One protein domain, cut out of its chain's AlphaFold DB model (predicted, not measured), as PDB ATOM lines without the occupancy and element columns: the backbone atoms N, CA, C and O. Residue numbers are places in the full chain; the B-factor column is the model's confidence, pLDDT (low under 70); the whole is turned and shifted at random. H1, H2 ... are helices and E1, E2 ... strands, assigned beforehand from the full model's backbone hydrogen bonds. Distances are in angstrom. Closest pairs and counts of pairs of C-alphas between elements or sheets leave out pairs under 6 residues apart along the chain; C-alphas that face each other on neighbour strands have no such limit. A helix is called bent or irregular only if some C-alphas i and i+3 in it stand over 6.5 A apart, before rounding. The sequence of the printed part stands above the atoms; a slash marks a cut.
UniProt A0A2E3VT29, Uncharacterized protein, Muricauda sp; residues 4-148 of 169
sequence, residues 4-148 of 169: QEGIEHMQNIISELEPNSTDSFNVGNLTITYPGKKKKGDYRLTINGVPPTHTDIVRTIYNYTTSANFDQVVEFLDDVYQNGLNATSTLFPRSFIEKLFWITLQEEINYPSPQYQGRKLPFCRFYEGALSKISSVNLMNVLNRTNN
ATOM      1  N   GLN A   4     224.246 166.216 147.935       96.38
ATOM      2  CA  GLN A   4     223.770 165.529 146.733       96.38
ATOM      3  C   GLN A   4     224.935 164.820 146.034       96.38
ATOM      4  O   GLN A   4     224.873 163.616 145.799       96.38
ATOM      5  N   GLU A   5     226.041 165.541 145.833       97.56
ATOM      6  CA  GLU A   5     227.289 164.992 145.294       97.56
ATOM      7  C   GLU A   5     227.819 163.841 146.170       97.56
ATOM      8  O   GLU A   5     228.327 162.849 145.657       97.56
ATOM      9  N   GLY A   6     227.682 163.942 147.498       96.12
ATOM     10  CA  GLY A   6     228.076 162.884 148.432       96.12
ATOM     11  C   GLY A   6     227.216 161.624 148.336       96.12
ATOM     12  O   GLY A   6     227.747 160.515 148.402       96.12
ATOM     13  N   ILE A   7     225.900 161.768 148.160       95.19
ATOM     14  CA  ILE A   7     224.986 160.635 147.949       95.19
ATOM     15  C   ILE A   7     225.338 159.927 146.641       95.19
ATOM     16  O   ILE A   7     225.515 158.709 146.642       95.19
ATOM     17  N   GLU A   8     225.479 160.683 145.552       95.31
ATOM     18  CA  GLU A   8     225.839 160.158 144.230       95.31
ATOM     19  C   GLU A   8     227.192 159.445 144.266       95.31
ATOM     20  O   GLU A   8     227.318 158.321 143.782       95.31
ATOM     21  N   HIS A   9     228.186 160.045 144.925       94.50
ATOM     22  CA  HIS A   9     229.498 159.439 145.113       94.50
ATOM     23  C   HIS A   9     229.406 158.068 145.798       94.50
ATOM     24  O   HIS A   9     229.959 157.091 145.294       94.50
ATOM     25  N   MET A  10     228.658 157.964 146.903       94.06
ATOM     26  CA  MET A  10     228.490 156.693 147.620       94.06
ATOM     27  C   MET A  10     227.678 155.660 146.832       94.06
ATOM     28  O   MET A  10     227.928 154.460 146.947       94.06
ATOM     29  N   GLN A  11     226.704 156.097 146.034       90.88
ATOM     30  CA  GLN A  11     225.920 155.210 145.175       90.88
ATOM     31  C   GLN A  11     226.766 154.625 144.041       90.88
ATOM     32  O   GLN A  11     226.713 153.413 143.831       90.88
ATOM     33  N   ASN A  12     227.575 155.452 143.371       91.38
ATOM     34  CA  ASN A  12     228.461 155.018 142.288       91.38
ATOM     35  C   ASN A  12     229.457 153.974 142.790       91.38
ATOM     36  O   ASN A  12     229.523 152.871 142.250       91.38
ATOM     37  N   ILE A  13     230.118 154.277 143.908       90.25
ATOM     38  CA  ILE A  13     231.041 153.368 144.586       90.25
ATOM     39  C   ILE A  13     230.401 151.995 144.852       90.25
ATOM     40  O   ILE A  13     231.007 150.960 144.600       90.25
ATOM     41  N   ILE A  14     229.166 151.963 145.362       87.38
ATOM     42  CA  ILE A  14     228.496 150.693 145.669       87.38
ATOM     43  C   ILE A  14     228.035 149.967 144.406       87.38
ATOM     44  O   ILE A  14     227.993 148.739 144.408       87.38
ATOM     45  N   SER A  15     227.678 150.690 143.345       88.31
ATOM     46  CA  SER A  15     227.253 150.080 142.080       88.31
ATOM     47  C   SER A  15     228.388 149.375 141.335       88.31
ATOM     48  O   SER A  15     228.134 148.407 140.625       88.31
ATOM     49  N   GLU A  16     229.624 149.831 141.534       89.12
ATOM     50  CA  GLU A  16     230.840 149.248 140.955       89.12
ATOM     51  C   GLU A  16     231.412 148.111 141.817       89.12
ATOM     52  O   GLU A  16     232.370 147.445 141.430       89.12
ATOM     53  N   LEU A  17     230.832 147.883 142.999       88.62
ATOM     54  CA  LEU A  17     231.358 146.952 143.979       88.62
ATOM     55  C   LEU A  17     230.940 145.508 143.672       88.62
ATOM     56  O   LEU A  17     229.750 145.197 143.568       88.62
ATOM     57  N   GLU A  18     231.911 144.597 143.630       88.38
ATOM     58  CA  GLU A  18     231.636 143.172 143.443       88.38
ATOM     59  C   GLU A  18     230.747 142.614 144.573       88.38
ATOM     60  O   GLU A  18     230.913 142.988 145.746       88.38
ATOM     61  N   PRO A  19     229.828 141.673 144.284       84.12
ATOM     62  CA  PRO A  19     228.974 141.074 145.300       84.12
ATOM     63  C   PRO A  19     229.774 140.503 146.482       84.12
ATOM     64  O   PRO A  19     230.672 139.685 146.313       84.12
ATOM     65  N   ASN A  20     229.390 140.889 147.703       82.56
ATOM     66  CA  ASN A  20     230.032 140.493 148.970       82.56
ATOM     67  C   ASN A  20     231.460 141.013 149.194       82.56
ATOM     68  O   ASN A  20     232.108 140.575 150.145       82.56
ATOM     69  N   SER A  21     231.938 141.950 148.380       88.50
ATOM     70  CA  SER A  21     233.188 142.651 148.665       88.50
ATOM     71  C   SER A  21     232.970 143.842 149.607       88.50
ATOM     72  O   SER A  21     231.840 144.230 149.925       88.50
ATOM     73  N   THR A  22     234.075 144.378 150.115       89.38
ATOM     74  CA  THR A  22     234.129 145.601 150.919       89.38
ATOM     75  C   THR A  22     235.279 146.449 150.419       89.38
ATOM     76  O   THR A  22     236.340 145.895 150.129       89.38
ATOM     77  N   ASP A  23     235.111 147.762 150.414       91.62
ATOM     78  CA  ASP A  23     236.183 148.696 150.092       91.62
ATOM     79  C   ASP A  23     236.138 149.910 151.039       91.62
ATOM     80  O   ASP A  23     235.240 150.046 151.888       91.62
ATOM     81  N   SER A  24     237.173 150.740 150.999       94.19
ATOM     82  CA  SER A  24     237.333 151.876 151.891       94.19
ATOM     83  C   SER A  24     238.157 152.997 151.279       94.19
ATOM     84  O   SER A  24     239.094 152.761 150.524       94.19
ATOM     85  N   PHE A  25     237.864 154.225 151.688       94.56
ATOM     86  CA  PHE A  25     238.709 155.379 151.402       94.56
ATOM     87  C   PHE A  25     238.860 156.257 152.643       94.56
ATOM     88  O   PHE A  25     238.122 156.128 153.627       94.56
ATOM     89  N   ASN A  26     239.841 157.157 152.591       94.56
ATOM     90  CA  ASN A  26     240.124 158.093 153.670       94.56
ATOM     91  C   ASN A  26     239.756 159.526 153.276       94.56
ATOM     92  O   ASN A  26     239.994 159.948 152.145       94.56
ATOM     93  N   VAL A  27     239.231 160.283 154.238       90.88
ATOM     94  CA  VAL A  27     239.025 161.735 154.140       90.88
ATOM     95  C   VAL A  27     239.608 162.379 155.388       90.88
ATOM     96  O   VAL A  27     239.051 162.258 156.478       90.88
ATOM     97  N   GLY A  28     240.768 163.019 155.245       88.00
ATOM     98  CA  GLY A  28     241.533 163.493 156.396       88.00
ATOM     99  C   GLY A  28     241.840 162.335 157.352       88.00
ATOM    100  O   GLY A  28     242.444 161.341 156.956       88.00
ATOM    101  N   ASN A  29     241.374 162.446 158.599       89.94
ATOM    102  CA  ASN A  29     241.538 161.413 159.635       89.94
ATOM    103  C   ASN A  29     240.372 160.406 159.695       89.94
ATOM    104  O   ASN A  29     240.289 159.612 160.638       89.94
ATOM    105  N   LEU A  30     239.430 160.487 158.755       94.12
ATOM    106  CA  LEU A  30     238.277 159.597 158.675       94.12
ATOM    107  C   LEU A  30     238.596 158.418 157.768       94.12
ATOM    108  O   LEU A  30     239.073 158.614 156.654       94.12
ATOM    109  N   THR A  31     238.223 157.223 158.209       96.69
ATOM    110  CA  THR A  31     238.141 156.035 157.356       96.69
ATOM    111  C   THR A  31     236.675 155.696 157.128       96.69
ATOM    112  O   THR A  31     235.912 155.529 158.090       96.69
ATOM    113  N   ILE A  32     236.296 155.603 155.855       95.56
ATOM    114  CA  ILE A  32     234.949 155.285 155.380       95.56
ATOM    115  C   ILE A  32     235.009 153.902 154.748       95.56
ATOM    116  O   ILE A  32     235.726 153.703 153.775       95.56
ATOM    117  N   THR A  33     234.282 152.942 155.316       94.00
ATOM    118  CA  THR A  33     234.251 151.546 154.853       94.00
ATOM    119  C   THR A  33     232.849 151.189 154.390       94.00
ATOM    120  O   THR A  33     231.884 151.429 155.117       94.00
ATOM    121  N   TYR A  34     232.717 150.584 153.218       90.62
ATOM    122  CA  TYR A  34     231.430 150.254 152.610       90.62
ATOM    123  C   TYR A  34     231.460 148.842 151.989       90.62
ATOM    124  O   TYR A  34     232.535 148.319 151.699       90.62
ATOM    125  N   PRO A  35     230.293 148.197 151.811       89.56
ATOM    126  CA  PRO A  35     228.970 148.665 152.216       89.56
ATOM    127  C   PRO A  35     228.785 148.629 153.740       89.56
ATOM    128  O   PRO A  35     229.312 147.774 154.450       89.56
ATOM    129  N   GLY A  36     228.007 149.579 154.248       87.12
ATOM    130  CA  GLY A  36     227.511 149.605 155.618       87.12
ATOM    131  C   GLY A  36     226.399 148.580 155.845       87.12
ATOM    132  O   GLY A  36     226.052 147.771 154.979       87.12
ATOM    133  N   LYS A  37     225.789 148.625 157.030       83.19
ATOM    134  CA  LYS A  37     224.789 147.634 157.453       83.19
ATOM    135  C   LYS A  37     223.540 147.647 156.566       83.19
ATOM    136  O   LYS A  37     222.931 146.596 156.368       83.19
ATOM    137  N   LYS A  38     223.134 148.811 156.049       77.06
ATOM    138  CA  LYS A  38     221.857 148.979 155.333       77.06
ATOM    139  C   LYS A  38     221.930 148.789 153.812       77.06
ATOM    140  O   LYS A  38     220.895 148.909 153.162       77.06
ATOM    141  N   LYS A  39     223.105 148.457 153.252       67.81
ATOM    142  CA  LYS A  39     223.331 148.076 151.835       67.81
ATOM    143  C   LYS A  39     222.637 148.969 150.773       67.81
ATOM    144  O   LYS A  39     222.149 148.468 149.768       67.81
ATOM    145  N   LYS A  40     222.602 150.294 150.978       70.69
ATOM    146  CA  LYS A  40     221.996 151.292 150.061       70.69
ATOM    147  C   LYS A  40     222.773 152.617 150.021       70.69
ATOM    148  O   LYS A  40     222.222 153.658 150.343       70.69
ATOM    149  N   GLY A  41     224.069 152.597 149.748       77.94
ATOM    150  CA  GLY A  41     224.922 153.790 149.942       77.94
ATOM    151  C   GLY A  41     225.500 153.897 151.355       77.94
ATOM    152  O   GLY A  41     226.415 154.677 151.576       77.94
ATOM    153  N   ASP A  42     224.960 153.131 152.313       88.62
ATOM    154  CA  ASP A  42     225.400 153.139 153.711       88.62
ATOM    155  C   ASP A  42     226.873 152.733 153.832       88.62
ATOM    156  O   ASP A  42     227.384 151.945 153.033       88.62
ATOM    157  N   TYR A  43     227.534 153.222 154.873       93.38
ATOM    158  CA  TYR A  43     228.940 152.958 155.176       93.38
ATOM    159  C   TYR A  43     229.160 152.916 156.683       93.38
ATOM    160  O   TYR A  43     228.262 153.192 157.466       93.38
ATOM    161  N   ARG A  44     230.364 152.555 157.109       93.25
ATOM    162  CA  ARG A  44     230.860 152.715 158.473       93.25
ATOM    163  C   ARG A  44     231.893 153.835 158.475       93.25
ATOM    164  O   ARG A  44     232.804 153.829 157.657       93.25
ATOM    165  N   LEU A  45     231.765 154.753 159.427       94.75
ATOM    166  CA  LEU A  45     232.694 155.860 159.636       94.75
ATOM    167  C   LEU A  45     233.520 155.624 160.903       94.75
ATOM    168  O   LEU A  45     232.961 155.272 161.945       94.75
ATOM    169  N   THR A  46     234.834 155.836 160.844       95.62
ATOM    170  CA  THR A  46     235.709 155.830 162.029       95.62
ATOM    171  C   THR A  46     236.752 156.940 161.967       95.62
ATOM    172  O   THR A  46     237.160 157.345 160.884       95.62
ATOM    173  N   ILE A  47     237.191 157.419 163.130       91.81
ATOM    174  CA  ILE A  47     238.368 158.275 163.311       91.81
ATOM    175  C   ILE A  47     239.367 157.458 164.119       91.81
ATOM    176  O   ILE A  47     239.062 157.085 165.253       91.81
ATOM    177  N   ASN A  48     240.534 157.153 163.549       87.31
ATOM    178  CA  ASN A  48     241.545 156.305 164.197       87.31
ATOM    179  C   ASN A  48     240.953 154.982 164.742       87.31
ATOM    180  O   ASN A  48     241.228 154.576 165.868       87.31
ATOM    181  N   GLY A  49     240.063 154.346 163.970       88.69
ATOM    182  CA  GLY A  49     239.389 153.094 164.343       88.69
ATOM    183  C   GLY A  49     238.183 153.233 165.283       88.69
ATOM    184  O   GLY A  49     237.441 152.264 165.456       88.69
ATOM    185  N   VAL A  50     237.920 154.423 165.836       91.94
ATOM    186  CA  VAL A  50     236.798 154.678 166.755       91.94
ATOM    187  C   VAL A  50     235.628 155.335 166.013       91.94
ATOM    188  O   VAL A  50     235.826 156.358 165.355       91.94
ATOM    189  N   PRO A  51     234.394 154.801 166.095       92.38
ATOM    190  CA  PRO A  51     233.227 155.452 165.505       92.38
ATOM    191  C   PRO A  51     232.960 156.823 166.150       92.38
ATOM    192  O   PRO A  51     232.818 156.891 167.375       92.38
ATOM    193  N   PRO A  52     232.872 157.919 165.377       93.94
ATOM    194  CA  PRO A  52     232.453 159.199 165.926       93.94
ATOM    195  C   PRO A  52     230.981 159.142 166.342       93.94
ATOM    196  O   PRO A  52     230.165 158.502 165.682       93.94
ATOM    197  N   THR A  53     230.623 159.857 167.410       95.25
ATOM    198  CA  THR A  53     229.232 159.945 167.866       95.25
ATOM    199  C   THR A  53     228.650 161.340 167.649       95.25
ATOM    200  O   THR A  53     229.350 162.357 167.722       95.25
ATOM    201  N   HIS A  54     227.336 161.396 167.437       96.75
ATOM    202  CA  HIS A  54     226.589 162.651 167.391       96.75
ATOM    203  C   HIS A  54     226.696 163.424 168.714       96.75
ATOM    204  O   HIS A  54     226.820 164.647 168.706       96.75
ATOM    205  N   THR A  55     226.712 162.728 169.857       97.31
ATOM    206  CA  THR A  55     226.841 163.380 171.168       97.31
ATOM    207  C   THR A  55     228.202 164.027 171.383       97.31
ATOM    208  O   THR A  55     228.263 165.091 171.997       97.31
ATOM    209  N   ASP A  56     229.285 163.479 170.832       97.06
ATOM    210  CA  ASP A  56     230.595 164.140 170.891       97.06
ATOM    211  C   ASP A  56     230.638 165.418 170.050       97.06
ATOM    212  O   ASP A  56     231.285 166.391 170.441       97.06
ATOM    213  N   ILE A  57     229.922 165.456 168.923       98.19
ATOM    214  CA  ILE A  57     229.774 166.677 168.118       98.19
ATOM    215  C   ILE A  57     228.970 167.723 168.891       98.19
ATOM    216  O   ILE A  57     229.429 168.858 169.010       98.19
ATOM    217  N   VAL A  58     227.845 167.333 169.506       98.62
ATOM    218  CA  VAL A  58     227.059 168.214 170.391       98.62
ATOM    219  C   VAL A  58     227.933 168.793 171.507       98.62
ATOM    220  O   VAL A  58     227.917 170.003 171.723       98.62
ATOM    221  N   ARG A  59     228.740 167.966 172.191       98.50
ATOM    222  CA  ARG A  59     229.664 168.440 173.240       98.50
ATOM    223  C   ARG A  59     230.725 169.391 172.697       98.50
ATOM    224  O   ARG A  59     231.023 170.384 173.349       98.50
ATOM    225  N   THR A  60     231.286 169.097 171.525       98.44
ATOM    226  CA  THR A  60     232.312 169.944 170.896       98.44
ATOM    227  C   THR A  60     231.751 171.331 170.590       98.44
ATOM    228  O   THR A  60     232.350 172.331 170.980       98.44
ATOM    229  N   ILE A  61     230.565 171.392 169.979       98.62
ATOM    230  CA  ILE A  61     229.875 172.651 169.670       98.62
ATOM    231  C   ILE A  61     229.511 173.391 170.954       98.62
ATOM    232  O   ILE A  61     229.822 174.573 171.078       98.62
ATOM    233  N   TYR A  62     228.918 172.703 171.936       98.56
ATOM    234  CA  TYR A  62     228.591 173.296 173.232       98.56
ATOM    235  C   TYR A  62     229.831 173.916 173.887       98.56
ATOM    236  O   TYR A  62     229.784 175.068 174.299       98.56
ATOM    237  N   ASN A  63     230.948 173.190 173.963       98.44
ATOM    238  CA  ASN A  63     232.170 173.672 174.612       98.44
ATOM    239  C   ASN A  63     232.795 174.875 173.896       98.44
ATOM    240  O   ASN A  63     233.353 175.741 174.561       98.44
ATOM    241  N   TYR A  64     232.691 174.930 172.567       98.25
ATOM    242  CA  TYR A  64     233.173 176.053 171.763       98.25
ATOM    243  C   TYR A  64     232.263 177.290 171.856       98.25
ATOM    244  O   TYR A  64     232.711 178.426 171.695       98.25
ATOM    245  N   THR A  65     230.971 177.077 172.106       98.56
ATOM    246  CA  THR A  65     229.973 178.145 172.100       98.56
ATOM    247  C   THR A  65     230.050 178.997 173.370       98.56
ATOM    248  O   THR A  65     230.146 178.513 174.499       98.56
ATOM    249  N   THR A  66     229.935 180.301 173.168       98.06
ATOM    250  CA  THR A  66     229.813 181.367 174.160       98.06
ATOM    251  C   THR A  66     228.699 182.311 173.708       98.06
ATOM    252  O   THR A  66     228.283 182.282 172.550       98.06
ATOM    253  N   SER A  67     228.242 183.208 174.581       96.06
ATOM    254  CA  SER A  67     227.283 184.240 174.169       96.06
ATOM    255  C   SER A  67     227.830 185.172 173.080       96.06
ATOM    256  O   SER A  67     227.044 185.712 172.313       96.06
ATOM    257  N   ALA A  68     229.153 185.350 172.989       97.62
ATOM    258  CA  ALA A  68     229.779 186.270 172.037       97.62
ATOM    259  C   ALA A  68     229.926 185.694 170.618       97.62
ATOM    260  O   ALA A  68     229.979 186.459 169.663       97.62
ATOM    261  N   ASN A  69     230.002 184.366 170.473       98.06
ATOM    262  CA  ASN A  69     230.186 183.699 169.176       98.06
ATOM    263  C   ASN A  69     228.987 182.829 168.762       98.06
ATOM    264  O   ASN A  69     229.091 182.086 167.789       98.06
ATOM    265  N   PHE A  70     227.865 182.888 169.487       98.38
ATOM    266  CA  PHE A  70     226.700 182.049 169.208       98.38
ATOM    267  C   PHE A  70     226.209 182.204 167.764       98.38
ATOM    268  O   PHE A  70     226.049 181.200 167.075       98.38
ATOM    269  N   ASP A  71     226.053 183.438 167.284       98.12
ATOM    270  CA  ASP A  71     225.566 183.692 165.924       98.12
ATOM    271  C   ASP A  71     226.516 183.111 164.865       98.12
ATOM    272  O   ASP A  71     226.067 182.452 163.931       98.12
ATOM    273  N   GLN A  72     227.832 183.213 165.079       98.50
ATOM    274  CA  GLN A  72     228.842 182.606 164.202       98.50
ATOM    275  C   GLN A  72     228.739 181.075 164.184       98.50
ATOM    276  O   GLN A  72     228.924 180.451 163.139       98.50
ATOM    277  N   VAL A  73     228.435 180.447 165.326       98.69
ATOM    278  CA  VAL A  73     228.192 178.996 165.404       98.69
ATOM    279  C   VAL A  73     226.923 178.617 164.641       98.69
ATOM    280  O   VAL A  73     226.911 177.586 163.964       98.69
ATOM    281  N   VAL A  74     225.868 179.435 164.714       98.50
ATOM    282  CA  VAL A  74     224.634 179.222 163.944       98.50
ATOM    283  C   VAL A  74     224.905 179.321 162.444       98.50
ATOM    284  O   VAL A  74     224.535 178.407 161.708       98.50
ATOM    285  N   GLU A  75     225.602 180.367 162.003       98.44
ATOM    286  CA  GLU A  75     226.006 180.563 160.604       98.44
ATOM    287  C   GLU A  75     226.907 179.427 160.104       98.44
ATOM    288  O   GLU A  75     226.694 178.909 159.011       98.44
ATOM    289  N   PHE A  76     227.866 178.973 160.919       98.69
ATOM    290  CA  PHE A  76     228.708 177.815 160.607       98.69
ATOM    291  C   PHE A  76     227.874 176.552 160.367       98.69
ATOM    292  O   PHE A  76     228.098 175.838 159.387       98.69
ATOM    293  N   LEU A  77     226.918 176.254 161.253       98.75
ATOM    294  CA  LEU A  77     226.069 175.074 161.093       98.75
ATOM    295  C   LEU A  77     225.196 175.181 159.843       98.75
ATOM    296  O   LEU A  77     225.002 174.177 159.161       98.75
ATOM    297  N   ASP A  78     224.684 176.370 159.530       98.44
ATOM    298  CA  ASP A  78     223.880 176.584 158.330       98.44
ATOM    299  C   ASP A  78     224.715 176.431 157.049       98.44
ATOM    300  O   ASP A  78     224.291 175.747 156.117       98.44
ATOM    301  N   ASP A  79     225.946 176.955 157.037       98.56
ATOM    302  CA  ASP A  79     226.890 176.804 155.925       98.56
ATOM    303  C   ASP A  79     227.198 175.325 155.647       98.56
ATOM    304  O   ASP A  79     227.040 174.856 154.519       98.56
ATOM    305  N   VAL A  80     227.539 174.532 156.672       98.62
ATOM    306  CA  VAL A  80     227.787 173.090 156.470       98.62
ATOM    307  C   VAL A  80     226.511 172.352 156.056       98.62
ATOM    308  O   VAL A  80     226.582 171.466 155.207       98.62
ATOM    309  N   TYR A  81     225.340 172.711 156.586       98.38
ATOM    310  CA  TYR A  81     224.071 172.072 156.214       98.38
ATOM    311  C   TYR A  81     223.710 172.274 154.732       98.38
ATOM    312  O   TYR A  81     223.201 171.347 154.084       98.38
ATOM    313  N   GLN A  82     223.971 173.474 154.205       97.69
ATOM    314  CA  GLN A  82     223.682 173.849 152.819       97.69
ATOM    315  C   GLN A  82     224.771 173.359 151.856       97.69
ATOM    316  O   GLN A  82     224.467 172.774 150.816       97.69
ATOM    317  N   ASN A  83     226.041 173.537 152.222       98.25
ATOM    318  CA  ASN A  83     227.173 173.393 151.303       98.25
ATOM    319  C   ASN A  83     228.017 172.128 151.538       98.25
ATOM    320  O   ASN A  83     228.850 171.779 150.699       98.25
ATOM    321  N   GLY A  84     227.816 171.403 152.640       98.06
ATOM    322  CA  GLY A  84     228.591 170.208 152.978       98.06
ATOM    323  C   GLY A  84     230.093 170.494 153.064       98.06
ATOM    324  O   GLY A  84     230.523 171.424 153.744       98.06
ATOM    325  N   LEU A  85     230.913 169.729 152.338       97.25
ATOM    326  CA  LEU A  85     232.360 169.965 152.250       97.25
ATOM    327  C   LEU A  85     232.728 171.239 151.471       97.25
ATOM    328  O   LEU A  85     233.899 171.615 151.489       97.25
ATOM    329  N   ASN A  86     231.787 171.900 150.794       97.75
ATOM    330  CA  ASN A  86     232.031 173.200 150.156       97.75
ATOM    331  C   ASN A  86     231.828 174.382 151.120       97.75
ATOM    332  O   ASN A  86     232.007 175.522 150.700       97.75
ATOM    333  N   ALA A  87     231.464 174.128 152.383       97.75
ATOM    334  CA  ALA A  87     231.387 175.162 153.409       97.75
ATOM    335  C   ALA A  87     232.708 175.939 153.518       97.75
ATOM    336  O   ALA A  87     233.798 175.356 153.454       97.75
ATOM    337  N   THR A  88     232.590 177.253 153.680       96.00
ATOM    338  CA  THR A  88     233.713 178.208 153.660       96.00
ATOM    339  C   THR A  88     234.046 178.758 155.041       96.00
ATOM    340  O   THR A  88     235.115 179.342 155.225       96.00
ATOM    341  N   SER A  89     233.165 178.547 156.022       94.25
ATOM    342  CA  SER A  89     233.408 178.946 157.404       94.25
ATOM    343  C   SER A  89     234.702 178.341 157.957       94.25
ATOM    344  O   SER A  89     234.980 177.149 157.822       94.25
ATOM    345  N   THR A  90     235.487 179.182 158.628       95.19
ATOM    346  CA  THR A  90     236.764 178.826 159.269       95.19
ATOM    347  C   THR A  90     236.645 178.696 160.787       95.19
ATOM    348  O   THR A  90     237.651 178.511 161.471       95.19
ATOM    349  N   LEU A  91     235.420 178.775 161.326       97.50
ATOM    350  CA  LEU A  91     235.154 178.768 162.767       97.50
ATOM    351  C   LEU A  91     235.663 177.492 163.452       97.50
ATOM    352  O   LEU A  91     236.196 177.530 164.561       97.50
ATOM    353  N   PHE A  92     235.524 176.364 162.757       97.75
ATOM    354  CA  PHE A  92     236.071 175.074 163.149       97.75
ATOM    355  C   PHE A  92     237.111 174.605 162.126       97.75
ATOM    356  O   PHE A  92     237.017 174.946 160.945       97.75
ATOM    357  N   PRO A  93     238.095 173.785 162.543       97.00
ATOM    358  CA  PRO A  93     239.075 173.235 161.617       97.00
ATOM    359  C   PRO A  93     238.398 172.372 160.550       97.00
ATOM    360  O   PRO A  93     237.363 171.745 160.791       97.00
ATOM    361  N   ARG A  94     239.041 172.262 159.384       95.38
ATOM    362  CA  ARG A  94     238.529 171.483 158.250       95.38
ATOM    363  C   ARG A  94     238.157 170.042 158.617       95.38
ATOM    364  O   ARG A  94     237.116 169.553 158.191       95.38
ATOM    365  N   SER A  95     238.947 169.404 159.478       95.88
ATOM    366  CA  SER A  95     238.687 168.047 159.976       95.88
ATOM    367  C   SER A  95     237.359 167.915 160.735       95.88
ATOM    368  O   SER A  95     236.749 166.844 160.744       95.88
ATOM    369  N   PHE A  96     236.870 168.991 161.357       97.25
ATOM    370  CA  PHE A  96     235.564 169.005 162.009       97.25
ATOM    371  C   PHE A  96     234.423 169.118 160.994       97.25
ATOM    372  O   PHE A  96     233.423 168.422 161.148       97.25
ATOM    373  N   ILE A  97     234.591 169.916 159.932       97.62
ATOM    374  CA  ILE A  97     233.637 169.983 158.808       97.62
ATOM    375  C   ILE A  97     233.526 168.613 158.139       97.62
ATOM    376  O   ILE A  97     232.421 168.128 157.921       97.62
ATOM    377  N   GLU A  98     234.658 167.957 157.878       96.31
ATOM    378  CA  GLU A  98     234.693 166.605 157.314       96.31
ATOM    379  C   GLU A  98     233.947 165.611 158.206       96.31
ATOM    380  O   GLU A  98     233.074 164.883 157.731       96.31
ATOM    381  N   LYS A  99     234.221 165.623 159.518       96.88
ATOM    382  CA  LYS A  99     233.517 164.774 160.488       96.88
ATOM    383  C   LYS A  99     232.009 165.030 160.476       96.88
ATOM    384  O   LYS A  99     231.234 164.075 160.491       96.88
ATOM    385  N   LEU A 100     231.599 166.298 160.477       97.44
ATOM    386  CA  LEU A 100     230.197 166.704 160.532       97.44
ATOM    387  C   LEU A 100     229.461 166.338 159.236       97.44
ATOM    388  O   LEU A 100     228.355 165.805 159.298       97.44
ATOM    389  N   PHE A 101     230.093 166.532 158.080       98.00
ATOM    390  CA  PHE A 101     229.554 166.134 156.784       98.00
ATOM    391  C   PHE A 101     229.355 164.620 156.696       98.00
ATOM    392  O   PHE A 101     228.236 164.171 156.476       98.00
ATOM    393  N   TRP A 102     230.404 163.823 156.927       97.38
ATOM    394  CA  TRP A 102     230.317 162.370 156.753       97.38
ATOM    395  C   TRP A 102     229.393 161.715 157.783       97.38
ATOM    396  O   TRP A 102     228.609 160.846 157.434       97.38
ATOM    397  N   ILE A 103     229.368 162.145 159.046       96.62
ATOM    398  CA  ILE A 103     228.424 161.522 159.991       96.62
ATOM    399  C   ILE A 103     226.957 161.798 159.614       96.62
ATOM    400  O   ILE A 103     226.101 160.935 159.773       96.62
ATOM    401  N   THR A 104     226.655 162.980 159.074       97.50
ATOM    402  CA  THR A 104     225.275 163.367 158.743       97.50
ATOM    403  C   THR A 104     224.856 162.956 157.333       97.50
ATOM    404  O   THR A 104     223.669 162.747 157.093       97.50
ATOM    405  N   LEU A 105     225.802 162.775 156.406       97.19
ATOM    406  CA  LEU A 105     225.545 162.181 155.094       97.19
ATOM    407  C   LEU A 105     225.085 160.730 155.260       97.19
ATOM    408  O   LEU A 105     224.162 160.297 154.576       97.19
ATOM    409  N   GLN A 106     225.682 159.999 156.206       95.00
ATOM    410  CA  GLN A 106     225.243 158.652 156.561       95.00
ATOM    411  C   GLN A 106     223.770 158.641 157.006       95.00
ATOM    412  O   GLN A 106     223.009 157.772 156.583       95.00
ATOM    413  N   GLU A 107     223.349 159.611 157.824       94.88
ATOM    414  CA  GLU A 107     221.951 159.749 158.258       94.88
ATOM    415  C   GLU A 107     221.014 160.084 157.090       94.88
ATOM    416  O   GLU A 107     219.936 159.499 156.990       94.88
ATOM    417  N   GLU A 108     221.431 160.954 156.166       96.06
ATOM    418  CA  GLU A 108     220.654 161.268 154.958       96.06
ATOM    419  C   GLU A 108     220.477 160.045 154.050       96.06
ATOM    420  O   GLU A 108     219.382 159.790 153.567       96.06
ATOM    421  N   ILE A 109     221.518 159.239 153.862       95.00
ATOM    422  CA  ILE A 109     221.431 158.003 153.073       95.00
ATOM    423  C   ILE A 109     220.513 156.978 153.755       95.00
ATOM    424  O   ILE A 109     219.700 156.310 153.112       95.00
ATOM    425  N   ASN A 110     220.639 156.842 155.073       92.81
ATOM    426  CA  ASN A 110     219.944 155.817 155.842       92.81
ATOM    427  C   ASN A 110     218.479 156.147 156.141       92.81
ATOM    428  O   ASN A 110     217.688 155.222 156.371       92.81
ATOM    429  N   TYR A 111     218.145 157.435 156.184       92.56
ATOM    430  CA  TYR A 111     216.837 157.982 156.521       92.56
ATOM    431  C   TYR A 111     216.575 159.260 155.699       92.56
ATOM    432  O   TYR A 111     216.510 160.347 156.272       92.56
ATOM    433  N   PRO A 112     216.409 159.160 154.371       92.81
ATOM    434  CA  PRO A 112     216.386 160.323 153.485       92.81
ATOM    435  C   PRO A 112     215.190 161.250 153.706       92.81
ATOM    436  O   PRO A 112     214.061 160.820 153.980       92.81
ATOM    437  N   SER A 113     215.438 162.545 153.539       89.88
ATOM    438  CA  SER A 113     214.411 163.584 153.459       89.88
ATOM    439  C   SER A 113     213.640 163.483 152.122       89.88
ATOM    440  O   SER A 113     214.208 163.022 151.132       89.88
ATOM    441  N   PRO A 114     212.357 163.900 152.027       89.12
ATOM    442  CA  PRO A 114     211.518 164.482 153.078       89.12
ATOM    443  C   PRO A 114     210.737 163.444 153.901       89.12
ATOM    444  O   PRO A 114     210.061 163.821 154.856       89.12
ATOM    445  N   GLN A 115     210.779 162.157 153.532       88.88
ATOM    446  CA  GLN A 115     210.024 161.110 154.234       88.88
ATOM    447  C   GLN A 115     210.485 160.963 155.692       88.88
ATOM    448  O   GLN A 115     209.667 160.771 156.592       88.88
ATOM    449  N   TYR A 116     211.793 161.073 155.916       91.06
ATOM    450  CA  TYR A 116     212.413 161.124 157.233       91.06
ATOM    451  C   TYR A 116     213.053 162.502 157.465       91.06
ATOM    452  O   TYR A 116     212.746 163.474 156.777       91.06
ATOM    453  N   GLN A 117     213.902 162.617 158.487       92.06
ATOM    454  CA  GLN A 117     214.597 163.863 158.822       92.06
ATOM    455  C   GLN A 117     216.081 163.855 158.434       92.06
ATOM    456  O   GLN A 117     216.746 164.843 158.726       92.06
ATOM    457  N   GLY A 118     216.600 162.772 157.841       94.38
ATOM    458  CA  GLY A 118     217.970 162.650 157.333       94.38
ATOM    459  C   GLY A 118     219.015 163.406 158.137       94.38
ATOM    460  O   GLY A 118     219.094 163.270 159.360       94.38
ATOM    461  N   ARG A 119     219.770 164.270 157.456       96.44
ATOM    462  CA  ARG A 119     220.754 165.156 158.091       96.44
ATOM    463  C   ARG A 119     220.127 166.259 158.949       96.44
ATOM    464  O   ARG A 119     220.760 166.703 159.904       96.44
ATOM    465  N   LYS A 120     218.891 166.697 158.662       96.94
ATOM    466  CA  LYS A 120     218.202 167.774 159.407       96.94
ATOM    467  C   LYS A 120     218.145 167.465 160.902       96.94
ATOM    468  O   LYS A 120     218.442 168.338 161.715       96.94
ATOM    469  N   LEU A 121     217.815 166.232 161.288       95.56
ATOM    470  CA  LEU A 121     217.696 165.874 162.705       95.56
ATOM    471  C   LEU A 121     219.024 166.010 163.485       95.56
ATOM    472  O   LEU A 121     219.016 166.699 164.510       95.56
ATOM    473  N   PRO A 122     220.154 165.423 163.043       96.88
ATOM    474  CA  PRO A 122     221.475 165.693 163.610       96.88
ATOM    475  C   PRO A 122     221.806 167.180 163.745       96.88
ATOM    476  O   PRO A 122     222.179 167.622 164.831       96.88
ATOM    477  N   PHE A 123     221.607 167.970 162.686       98.44
ATOM    478  CA  PHE A 123     221.891 169.408 162.712       98.44
ATOM    479  C   PHE A 123     221.035 170.155 163.738       98.44
ATOM    480  O   PHE A 123     221.558 170.995 164.472       98.44
ATOM    481  N   CYS A 124     219.757 169.792 163.887       97.88
ATOM    482  CA  CYS A 124     218.931 170.310 164.975       97.88
ATOM    483  C   CYS A 124     219.556 170.011 166.344       97.88
ATOM    484  O   CYS A 124     219.615 170.904 167.182       97.88
ATOM    485  N   ARG A 125     220.075 168.798 166.582       97.88
ATOM    486  CA  ARG A 125     220.739 168.453 167.855       97.88
ATOM    487  C   ARG A 125     222.046 169.217 168.066       97.88
ATOM    488  O   ARG A 125     222.340 169.617 169.190       97.88
ATOM    489  N   PHE A 126     222.804 169.461 167.004       98.62
ATOM    490  CA  PHE A 126     224.029 170.262 167.042       98.62
ATOM    491  C   PHE A 126     223.738 171.716 167.429       98.62
ATOM    492  O   PHE A 126     224.368 172.243 168.347       98.62
ATOM    493  N   TYR A 127     222.726 172.323 166.804       98.62
ATOM    494  CA  TYR A 127     222.238 173.655 167.160       98.62
ATOM    495  C   TYR A 127     221.700 173.706 168.597       98.62
ATOM    496  O   TYR A 127     222.027 174.626 169.341       98.62
ATOM    497  N   GLU A 128     220.936 172.701 169.034       98.38
ATOM    498  CA  GLU A 128     220.467 172.610 170.423       98.38
ATOM    499  C   GLU A 128     221.637 172.566 171.424       98.38
ATOM    500  O   GLU A 128     221.539 173.139 172.510       98.38
ATOM    501  N   GLY A 129     222.768 171.959 171.045       98.38
ATOM    502  CA  GLY A 129     224.016 172.005 171.806       98.38
ATOM    503  C   GLY A 129     224.568 173.423 171.971       98.38
ATOM    504  O   GLY A 129     224.926 173.807 173.080       98.38
ATOM    505  N   ALA A 130     224.587 174.225 170.905       98.44
ATOM    506  CA  ALA A 130     224.955 175.642 170.990       98.44
ATOM    507  C   ALA A 130     223.941 176.436 171.838       98.44
ATOM    508  O   ALA A 130     224.316 177.210 172.719       98.44
ATOM    509  N   LEU A 131     222.642 176.196 171.631       97.94
ATOM    510  CA  LEU A 131     221.543 176.866 172.333       97.94
ATOM    511  C   LEU A 131     221.612 176.653 173.852       97.94
ATOM    512  O   LEU A 131     221.293 177.564 174.621       97.94
ATOM    513  N   SER A 132     222.083 175.487 174.296       97.56
ATOM    514  CA  SER A 132     222.326 175.185 175.711       97.56
ATOM    515  C   SER A 132     223.348 176.093 176.402       97.56
ATOM    516  O   SER A 132     223.413 176.086 177.630       97.56
ATOM    517  N   LYS A 133     224.161 176.863 175.667       96.06
ATOM    518  CA  LYS A 133     225.088 177.842 176.259       96.06
ATOM    519  C   LYS A 133     224.464 179.197 176.546       96.06
ATOM    520  O   LYS A 133     224.936 179.885 177.445       96.06
ATOM    521  N   ILE A 134     223.438 179.579 175.795       94.75
ATOM    522  CA  ILE A 134     222.885 180.940 175.820       94.75
ATOM    523  C   ILE A 134     221.444 180.999 176.334       94.75
ATOM    524  O   ILE A 134     220.834 182.063 176.368       94.75
ATOM    525  N   SER A 135     220.876 179.853 176.705       93.50
ATOM    526  CA  SER A 135     219.481 179.725 177.116       93.50
ATOM    527  C   SER A 135     219.335 178.763 178.298       93.50
ATOM    528  O   SER A 135     220.304 178.177 178.774       93.50
ATOM    529  N   SER A 136     218.098 178.560 178.755       92.62
ATOM    530  CA  SER A 136     217.763 177.583 179.796       92.62
ATOM    531  C   SER A 136     217.725 176.127 179.305       92.62
ATOM    532  O   SER A 136     217.422 175.224 180.090       92.62
ATOM    533  N   VAL A 137     218.013 175.860 178.023       95.12
ATOM    534  CA  VAL A 137     218.039 174.495 177.479       95.12
ATOM    535  C   VAL A 137     219.164 173.694 178.135       95.12
ATOM    536  O   VAL A 137     220.344 173.993 177.980       95.12
ATOM    537  N   ASN A 138     218.813 172.622 178.841       96.12
ATOM    538  CA  ASN A 138     219.788 171.784 179.530       96.12
ATOM    539  C   ASN A 138     220.547 170.862 178.555       96.12
ATOM    540  O   ASN A 138     219.930 170.044 177.871       96.12
ATOM    541  N   LEU A 139     221.884 170.928 178.562       97.75
ATOM    542  CA  LEU A 139     222.740 170.114 177.688       97.75
ATOM    543  C   LEU A 139     222.505 168.606 177.850       97.75
ATOM    544  O   LEU A 139     222.478 167.884 176.859       97.75
ATOM    545  N   MET A 140     222.313 168.107 179.076       97.12
ATOM    546  CA  MET A 140     222.088 166.675 179.309       97.12
ATOM    547  C   MET A 140     220.809 166.192 178.619       97.12
ATOM    548  O   MET A 140     220.782 165.102 178.050       97.12
ATOM    549  N   ASN A 141     219.769 167.029 178.589       95.56
ATOM    550  CA  ASN A 141     218.558 166.743 177.827       95.56
ATOM    551  C   ASN A 141     218.858 166.646 176.320       95.56
ATOM    552  O   ASN A 141     218.434 165.691 175.672       95.56
ATOM    553  N   VAL A 142     219.647 167.574 175.765       97.19
ATOM    554  CA  VAL A 142     220.073 167.525 174.352       97.19
ATOM    555  C   VAL A 142     220.848 166.237 174.052       97.19
ATOM    556  O   VAL A 142     220.547 165.553 173.074       97.19
ATOM    557  N   LEU A 143     221.794 165.851 174.914       97.00
ATOM    558  CA  LEU A 143     222.585 164.626 174.748       97.00
ATOM    559  C   LEU A 143     221.707 163.366 174.779       97.00
ATOM    560  O   LEU A 143     221.828 162.516 173.896       97.00
ATOM    561  N   ASN A 144     220.770 163.273 175.726       94.25
ATOM    562  CA  ASN A 144     219.834 162.148 175.815       94.25
ATOM    563  C   ASN A 144     218.950 162.039 174.565       94.25
ATOM    564  O   ASN A 144     218.743 160.949 174.036       94.25
ATOM    565  N   ARG A 145     218.469 163.174 174.050       92.56
ATOM    566  CA  ARG A 145     217.659 163.236 172.822       92.56
ATOM    567  C   ARG A 145     218.459 162.911 171.562       92.56
ATOM    568  O   ARG A 145     217.877 162.446 170.587       92.56
ATOM    569  N   THR A 146     219.763 163.169 171.575       94.31
ATOM    570  CA  THR A 146     220.683 162.849 170.474       94.31
ATOM    571  C   THR A 146     220.939 161.345 170.384       94.31
ATOM    572  O   THR A 146     220.974 160.797 169.290       94.31
ATOM    573  N   ASN A 147     221.035 160.659 171.526       90.06
ATOM    574  CA  ASN A 147     221.194 159.199 171.607       90.06
ATOM    575  C   ASN A 147     219.863 158.428 171.522       90.06
ATOM    576  O   ASN A 147     219.802 157.239 171.836       90.06
ATOM    577  N   ASN A 148     218.769 159.096 171.163       84.00
ATOM    578  CA  ASN A 148     217.455 158.482 171.175       84.00
ATOM    579  C   ASN A 148     217.279 157.522 169.985       84.00
ATOM    580  O   ASN A 148     216.932 157.942 168.882       84.00
TER     581      ASN A 148
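This is residues 4 to 148 of the 169 residues of an uncharacterized protein of Muricauda sp (UniProt A0A2E3VT29). This is an elongated body in which a small sheet of three strands and H1 make one end, and H5, with H2, H3 and H6 round it, makes the other; H4 lies between the two groups, in the middle of the domain. H4 covers one face of the sheet E1 E2 E3 with its residues 95 to 106 and also packs on H3. The printed part has 145 residues with six named helices and three named strands, in the order H1 E1 E2 E3 H2 H3 H4 H5 H6; the sheet runs E1 E2 E3, antiparallel, and the class is mostly helix. The whole is compact, with a radius of gyration of the C-alphas of 15.7 A, and spans 51 by 30 by 30 A.

Look first at the sheet of E1, residues 23 to 27, E2, residues 30 to 34, and E3, residues 44 to 47. It is a meander, each strand the antiparallel neighbour of the one before. In the hairpin of E1 and E2, N 25 and O 32 are within hydrogen-bond range at 3.0 A; in the hairpin of E2 and E3, N 31 and O 46 are at 2.9 A. H4, residues 94 to 110, is on one face of this sheet, making two layers, a helix over a sheet, at a height over the sheet of 9.3 A. It lies over E2 and, only just, with 3 C-alphas, over E3, and runs along the strands, at 12 degrees to E2 on the local plane. H1, residues 4 to 15, only grazes the sheet with its residues 10 to 14; it only just touches H4, with 3 pairs of C-alphas within 8 A, the closest those of Ile 7 and Ile 109 at 6.8 A. Next find H3, residues 70 to 86, which touches H4 with residues 80 to 85 alone; the closest C-alphas, of Gly 84 and Phe 101, are 5.7 A apart, and the two helices stand at a steep tilt of 67 degrees. H3 has a kink of 66 degrees near residue 80 and is irregular: C-alphas 82 and 85 are 9.5 A apart. H5, residues 120 to 134, touches H3, closest at the C-alphas of Val 74 and Tyr 127, 6.9 A, at a shallow tilt of 21 degrees, opposite ways. H5 also touches H2, residues 54 to 64, closest at the C-alphas of Tyr 62 and Ala 130, 4.9 A. H5 forms a helical hairpin with H6, residues 139 to 146, at a shallow tilt of 4 degrees; their closest C-alphas, of Ser 132 and Leu 139, are 5.5 A apart. H4 and H6 are apart. In H1, H2 and H6 every O i to N i+4 pair is within hydrogen-bond range; in H3 11 of 13 are, in H4 12 of 13 and in H5 9 of 11.

Find C-alpha 23 at (236.183, 148.696, 150.092), where E1 begins; E1 is 13.9 A long, E2 13.1 A and E3 10.5 A. Go back to C-alpha 4 at (223.770, 165.529, 146.733), from which H1 runs 16.5 A. H2 measures 15.6 A, H3 21.7 A, H4 24.4 A and H5 21.6 A. H6 covers 10.4 A and ends at C-alpha 146, (220.683, 162.849, 170.474).

The two C-alphas farthest apart, those of Pro 19 and Ala 68, are 52.5 A apart. The printed part, residues 4 to 148, has no cut, and none of its links is long. Mean pLDDT of the printed part is 94.2; look at residue 39, between E2 and E3, for the one value under 70.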